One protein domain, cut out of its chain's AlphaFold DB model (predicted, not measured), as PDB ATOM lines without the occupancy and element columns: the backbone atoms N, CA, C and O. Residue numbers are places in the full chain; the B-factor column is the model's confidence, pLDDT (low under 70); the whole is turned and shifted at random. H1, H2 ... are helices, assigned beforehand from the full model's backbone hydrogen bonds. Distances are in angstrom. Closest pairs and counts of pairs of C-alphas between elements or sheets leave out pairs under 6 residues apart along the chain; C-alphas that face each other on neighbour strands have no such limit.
ATOM      1  N   ALA A   2      35.614 -11.206   8.625       73.69
ATOM      2  CA  ALA A   2      34.722 -10.217   7.990       73.69
ATOM      3  C   ALA A   2      33.593 -10.838   7.136       73.69
ATOM      4  O   ALA A   2      32.454 -10.384   7.184       73.69
ATOM      5  N   SER A   3      33.874 -11.921   6.407       77.88
ATOM      6  CA  SER A   3      32.901 -12.553   5.501       77.88
ATOM      7  C   SER A   3      31.693 -13.157   6.229       77.88
ATOM      8  O   SER A   3      30.576 -13.087   5.728       77.88
ATOM      9  N   THR A   4      31.881 -13.688   7.442       83.75
ATOM     10  CA  THR A   4      30.788 -14.230   8.268       83.75
ATOM     11  C   THR A   4      29.847 -13.136   8.771       83.75
ATOM     12  O   THR A   4      28.646 -13.366   8.860       83.75
ATOM     13  N   VAL A   5      30.365 -11.933   9.039       90.62
ATOM     14  CA  VAL A   5      29.559 -10.774   9.459       90.62
ATOM     15  C   VAL A   5      28.717 -10.242   8.300       90.62
ATOM     16  O   VAL A   5      27.547  -9.925   8.494       90.62
ATOM     17  N   ILE A   6      29.271 -10.205   7.083       89.56
ATOM     18  CA  ILE A   6      28.544  -9.755   5.884       89.56
ATOM     19  C   ILE A   6      27.417 -10.735   5.535       89.56
ATOM     20  O   ILE A   6      26.285 -10.315   5.303       89.56
ATOM     21  N   ILE A   7      27.696 -12.041   5.561       93.00
ATOM     22  CA  ILE A   7      26.691 -13.081   5.293       93.00
ATOM     23  C   ILE A   7      25.593 -13.064   6.363       93.00
ATOM     24  O   ILE A   7      24.411 -13.115   6.027       93.00
ATOM     25  N   ALA A   8      25.960 -12.921   7.641       92.44
ATOM     26  CA  ALA A   8      24.988 -12.787   8.723       92.44
ATOM     27  C   ALA A   8      24.118 -11.526   8.563       92.44
ATOM     28  O   ALA A   8      22.904 -11.595   8.750       92.44
ATOM     29  N   GLY A   9      24.712 -10.396   8.164       92.56
ATOM     30  CA  GLY A   9      23.998  -9.143   7.919       92.56
ATOM     31  C   GLY A   9      22.997  -9.233   6.765       92.56
ATOM     32  O   GLY A   9      21.841  -8.838   6.918       92.56
ATOM     33  N   LEU A  10      23.404  -9.817   5.634       94.88
ATOM     34  CA  LEU A  10      22.523 -10.030   4.481       94.88
ATOM     35  C   LEU A  10      21.410 -11.043   4.784       94.88
ATOM     36  O   LEU A  10      20.263 -10.824   4.397       94.88
ATOM     37  N   GLY A  11      21.719 -12.112   5.525       95.00
ATOM     38  CA  GLY A  11      20.728 -13.100   5.952       95.00
ATOM     39  C   GLY A  11      19.644 -12.496   6.847       95.00
ATOM     40  O   GLY A  11      18.455 -12.699   6.603       95.00
ATOM     41  N   LEU A  12      20.033 -11.692   7.842       95.19
ATOM     42  CA  LEU A  12      19.079 -11.035   8.740       95.19
ATOM     43  C   LEU A  12      18.197 -10.018   7.994       95.19
ATOM     44  O   LEU A  12      16.991  -9.945   8.240       95.19
ATOM     45  N   ALA A  13      18.777  -9.274   7.046       93.94
ATOM     46  CA  ALA A  13      18.045  -8.324   6.210       93.94
ATOM     47  C   ALA A  13      17.011  -9.018   5.306       93.94
ATOM     48  O   ALA A  13      15.866  -8.566   5.225       93.94
ATOM     49  N   ALA A  14      17.376 -10.141   4.677       95.94
ATOM     50  CA  ALA A  14      16.471 -10.920   3.834       95.94
ATOM     51  C   ALA A  14      15.278 -11.477   4.631       95.94
ATOM     52  O   ALA A  14      14.128 -11.323   4.214       95.94
ATOM     53  N   VAL A  15      15.530 -12.045   5.817       96.50
ATOM     54  CA  VAL A  15      14.474 -12.556   6.708       96.50
ATOM     55  C   VAL A  15      13.529 -11.432   7.145       96.50
ATOM     56  O   VAL A  15      12.310 -11.609   7.126       96.50
ATOM     57  N   GLY A  16      14.063 -10.251   7.473       93.38
ATOM     58  CA  GLY A  16      13.255  -9.089   7.843       93.38
ATOM     59  C   GLY A  16      12.350  -8.588   6.712       93.38
ATOM     60  O   GLY A  16      11.180  -8.277   6.948       93.38
ATOM     61  N   PHE A  17      12.857  -8.538   5.477       94.75
ATOM     62  CA  PHE A  17      12.096  -8.046   4.326       94.75
ATOM     63  C   PHE A  17      10.967  -9.006   3.928       94.75
ATOM     64  O   PHE A  17       9.823  -8.577   3.750       94.75
ATOM     65  N   VAL A  18      11.258 -10.310   3.875       94.31
ATOM     66  CA  VAL A  18      10.259 -11.354   3.591       94.31
ATOM     67  C   VAL A  18       9.206 -11.412   4.699       94.31
ATOM     68  O   VAL A  18       8.009 -11.415   4.409       94.31
ATOM     69  N   GLY A  19       9.624 -11.360   5.967       90.12
ATOM     70  CA  GLY A  19       8.706 -11.328   7.106       90.12
ATOM     71  C   GLY A  19       7.739 -10.141   7.051       90.12
ATOM     72  O   GLY A  19       6.532 -10.313   7.227       90.12
ATOM     73  N   ARG A  20       8.234  -8.940   6.721       85.94
ATOM     74  CA  ARG A  20       7.398  -7.737   6.581       85.94
ATOM     75  C   ARG A  20       6.389  -7.849   5.438       85.94
ATOM     76  O   ARG A  20       5.278  -7.334   5.569       85.94
ATOM     77  N   HIS A  21       6.763  -8.497   4.338       90.31
ATOM     78  CA  HIS A  21       5.879  -8.672   3.190       90.31
ATOM     79  C   HIS A  21       4.704  -9.600   3.527       90.31
ATOM     80  O   HIS A  21       3.552  -9.222   3.323       90.31
ATOM     81  N   ILE A  22       4.990 -10.741   4.164       89.00
ATOM     82  CA  ILE A  22       3.985 -11.741   4.563       89.00
ATOM     83  C   ILE A  22       2.990 -11.168   5.585       89.00
ATOM     84  O   ILE A  22       1.785 -11.388   5.469       89.00
ATOM     85  N   ILE A  23       3.469 -10.395   6.569       85.19
ATOM     86  CA  ILE A  23       2.602  -9.776   7.590       85.19
ATOM     87  C   ILE A  23       1.632  -8.762   6.963       85.19
ATOM     88  O   ILE A  23       0.507  -8.607   7.434       85.19
ATOM     89  N   ARG A  24       2.040  -8.071   5.892       81.25
ATOM     90  CA  ARG A  24       1.211  -7.047   5.242       81.25
ATOM     91  C   ARG A  24       0.182  -7.642   4.274       81.25
ATOM     92  O   ARG A  24      -0.862  -7.032   4.075       81.25
ATOM     93  N   SER A  25       0.463  -8.808   3.691       82.94
ATOM     94  CA  SER A  25      -0.406  -9.462   2.705       82.94
ATOM     95  C   SER A  25      -1.477 -10.377   3.311       82.94
ATOM     96  O   SER A  25      -2.423 -10.728   2.611       82.94
ATOM     97  N   ALA A  26      -1.361 -10.775   4.583       80.19
ATOM     98  CA  ALA A  26      -2.268 -11.749   5.198       80.19
ATOM     99  C   ALA A  26      -2.815 -11.280   6.566       80.19
ATOM    100  O   ALA A  26      -2.215 -11.571   7.604       80.19
ATOM    101  N   PRO A  27      -3.995 -10.630   6.622       76.19
ATOM    102  CA  PRO A  27      -4.577 -10.149   7.881       76.19
ATOM    103  C   PRO A  27      -4.932 -11.271   8.880       76.19
ATOM    104  O   PRO A  27      -4.990 -11.025  10.083       76.19
ATOM    105  N   ALA A  28      -5.104 -12.516   8.416       77.69
ATOM    106  CA  ALA A  28      -5.339 -13.686   9.273       77.69
ATOM    107  C   ALA A  28      -4.088 -14.142  10.053       77.69
ATOM    108  O   ALA A  28      -4.198 -14.747  11.120       77.69
ATOM    109  N   VAL A  29      -2.887 -13.833   9.553       78.44
ATOM    110  CA  VAL A  29      -1.626 -14.169  10.236       78.44
ATOM    111  C   VAL A  29      -1.441 -13.287  11.470       78.44
ATOM    112  O   VAL A  29      -0.963 -13.762  12.497       78.44
ATOM    113  N   THR A  30      -1.919 -12.042  11.426       73.50
ATOM    114  CA  THR A  30      -1.855 -11.088  12.541       73.50
ATOM    115  C   THR A  30      -2.520 -11.620  13.813       73.50
ATOM    116  O   THR A  30      -1.996 -11.419  14.907       73.50
ATOM    117  N   GLN A  31      -3.641 -12.341  13.697       79.19
ATOM    118  CA  GLN A  31      -4.341 -12.909  14.857       79.19
ATOM    119  C   GLN A  31      -3.514 -14.011  15.535       79.19
ATOM    120  O   GLN A  31      -3.288 -13.953  16.742       79.19
ATOM    121  N   LYS A  32      -2.962 -14.941  14.746       79.81
ATOM    122  CA  LYS A  32      -2.102 -16.024  15.250       79.81
ATOM    123  C   LYS A  32      -0.786 -15.505  15.831       79.81
ATOM    124  O   LYS A  32      -0.309 -16.011  16.842       79.81
ATOM    125  N   VAL A  33      -0.213 -14.462  15.228       80.81
ATOM    126  CA  VAL A  33       0.994 -13.804  15.747       80.81
ATOM    127  C   VAL A  33       0.702 -13.080  17.064       80.81
ATOM    128  O   VAL A  33       1.532 -13.126  17.963       80.81
ATOM    129  N   ASN A  34      -0.477 -12.475  17.239       76.50
ATOM    130  CA  ASN A  34      -0.871 -11.866  18.515       76.50
ATOM    131  C   ASN A  34      -1.064 -12.899  19.635       76.50
ATOM    132  O   ASN A  34      -0.724 -12.623  20.784       76.50
ATOM    133  N   GLU A  35      -1.579 -14.087  19.324       80.25
ATOM    134  CA  GLU A  35      -1.658 -15.200  20.279       80.25
ATOM    135  C   GLU A  35      -0.266 -15.732  20.636       80.25
ATOM    136  O   GLU A  35       0.049 -15.890  21.817       80.25
ATOM    137  N   ALA A  36       0.611 -15.896  19.641       80.31
ATOM    138  CA  ALA A  36       2.000 -16.274  19.868       80.31
ATOM    139  C   ALA A  36       2.743 -15.221  20.708       80.31
ATOM    140  O   ALA A  36       3.393 -15.576  21.689       80.31
ATOM    141  N   MET A  37       2.583 -13.925  20.416       73.00
ATOM    142  CA  MET A  37       3.200 -12.830  21.176       73.00
ATOM    143  C   MET A  37       2.740 -12.777  22.639       73.00
ATOM    144  O   MET A  37       3.531 -12.394  23.494       73.00
ATOM    145  N   LYS A  38       1.517 -13.216  22.964       72.06
ATOM    146  CA  LYS A  38       1.058 -13.342  24.362       72.06
ATOM    147  C   LYS A  38       1.741 -14.485  25.120       72.06
ATOM    148  O   LYS A  38       1.852 -14.409  26.340       72.06
ATOM    149  N   SER A  39       2.181 -15.531  24.418       73.12
ATOM    150  CA  SER A  39       2.915 -16.658  25.011       73.12
ATOM    151  C   SER A  39       4.411 -16.382  25.198       73.12
ATOM    152  O   SER A  39       5.068 -17.064  25.986       73.12
ATOM    153  N   PHE A  40       4.950 -15.360  24.524       71.94
ATOM    154  CA  PHE A  40       6.327 -14.938  24.736       71.94
ATOM    155  C   PHE A  40       6.447 -14.132  26.037       71.94
ATOM    156  O   PHE A  40       5.676 -13.197  26.268       71.94
ATOM    157  N   PRO A  41       7.411 -14.468  26.913       67.56
ATOM    158  CA  PRO A  41       7.614 -13.733  28.147       67.56
ATOM    159  C   PRO A  41       8.070 -12.311  27.815       67.56
ATOM    160  O   PRO A  41       9.202 -12.080  27.392       67.56
ATOM    161  N   ASN A  42       7.177 -11.346  28.029       71.88
ATOM    162  CA  ASN A  42       7.505  -9.925  27.978       71.88
ATOM    163  C   ASN A  42       8.710  -9.637  28.894       71.88
ATOM    164  O   ASN A  42       8.878 -10.277  29.935       71.88
ATOM    165  N   SER A  43       9.538  -8.644  28.568       63.75
ATOM    166  CA  SER A  43      10.680  -8.227  29.408       63.75
ATOM    167  C   SER A  43      10.281  -7.929  30.866       63.75
ATOM    168  O   SER A  43      11.063  -8.141  31.793       63.75
ATOM    169  N   THR A  44       9.027  -7.530  31.086       64.56
ATOM    170  CA  THR A  44       8.398  -7.368  32.403       64.56
ATOM    171  C   THR A  44       8.150  -8.695  33.128       64.56
ATOM    172  O   THR A  44       8.311  -8.759  34.342       64.56
ATOM    173  N   ALA A  45       7.825  -9.777  32.419       65.12
ATOM    174  CA  ALA A  45       7.721 -11.125  32.981       65.12
ATOM    175  C   ALA A  45       9.098 -11.671  33.399       65.12
ATOM    176  O   ALA A  45       9.215 -12.300  34.451       65.12
ATOM    177  N   PHE A  46      10.155 -11.353  32.641       65.50
ATOM    178  CA  PHE A  46      11.528 -11.673  33.038       65.50
ATOM    179  C   PHE A  46      11.961 -10.877  34.281       65.50
ATOM    180  O   PHE A  46      12.492 -11.461  35.226       65.50
ATOM    181  N   ALA A  47      11.644  -9.579  34.348       65.69
ATOM    182  CA  ALA A  47      11.881  -8.764  35.542       65.69
ATOM    183  C   ALA A  47      11.101  -9.284  36.764       65.69
ATOM    184  O   ALA A  47      11.643  -9.348  37.866       65.69
TER     185      ALA A  47
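AT A GLANCE: This is residues 2 to 47 of the 276 residues of the protein "(California timema) hypothetical protein" of Timema californicum (UniProt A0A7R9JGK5). Two helices meet at their ends as an open V: the long helix H1 makes one arm, H2 makes the other, and the short helix H3 lies beyond the far end of H2 and lengthens that arm. The corner is at the single residue between H1 and H2, and nothing fills the space between the arms. The printed part has 46 residues with three named helices, H1, H2 and H3 in that order along the chain, and no named strand; its class is all helix. It is extended, with a radius of gyration of the C-alphas of 14.9 A, and flat, spanning 38 by 34 by 9 A.

HOW THE PARTS SIT: Start with H1, residues 2 to 25, and go on to H2, residues 27 to 39. They are close but not clearly touching, with 2 pairs of C-alphas within 8 A; look at Ile 23 and Val 29, whose C-alphas are the closest at 6.6 A. Their lines stand at a steep tilt of 61 degrees and they run opposite ways, with centres 21.0 A apart. Further along comes H3, residues 43 to 47, which is apart from both H1 and H2. In the backbone, every O i to N i+4 pair is within hydrogen-bond range in H1 and H3, and 7 of 9 are in H2.

IN THESE COORDINATES: Find C-alpha 2 at (34.722, -10.217, 7.990); from there H1 runs 35.5 A to C-alpha 25 at (-0.406, -9.462, 2.705), with x falling along the way. After Ala 26, H2 begins at Pro 27 and covers 19.8 A to Ser 39, where C-alpha 39 is at (2.915, -16.658, 25.011). Residues 40 to 42 follow, and then H3 runs 6.3 A from Ser 43 to C-alpha 47 at (11.881, -8.764, 35.542).

THE WHOLE: The two C-alphas farthest apart are those of Ala 2 and Ala 28, at 40.2 A; those of the first and last printed residues, Ala 2 and Ala 47, are 35.8 A apart. Residues 2 to 21, 24 to 29 and 34 to 47 stand free. The printed part has no cut, and the links from H1 to H2 and from H2 to H3 are both tight, with 1 and 3 residues. Read the B-factor column for the model's confidence: the mean pLDDT of the printed part is 81.9, that of H1 is 90, and residue 41 and residues 43 to 47 are under 70.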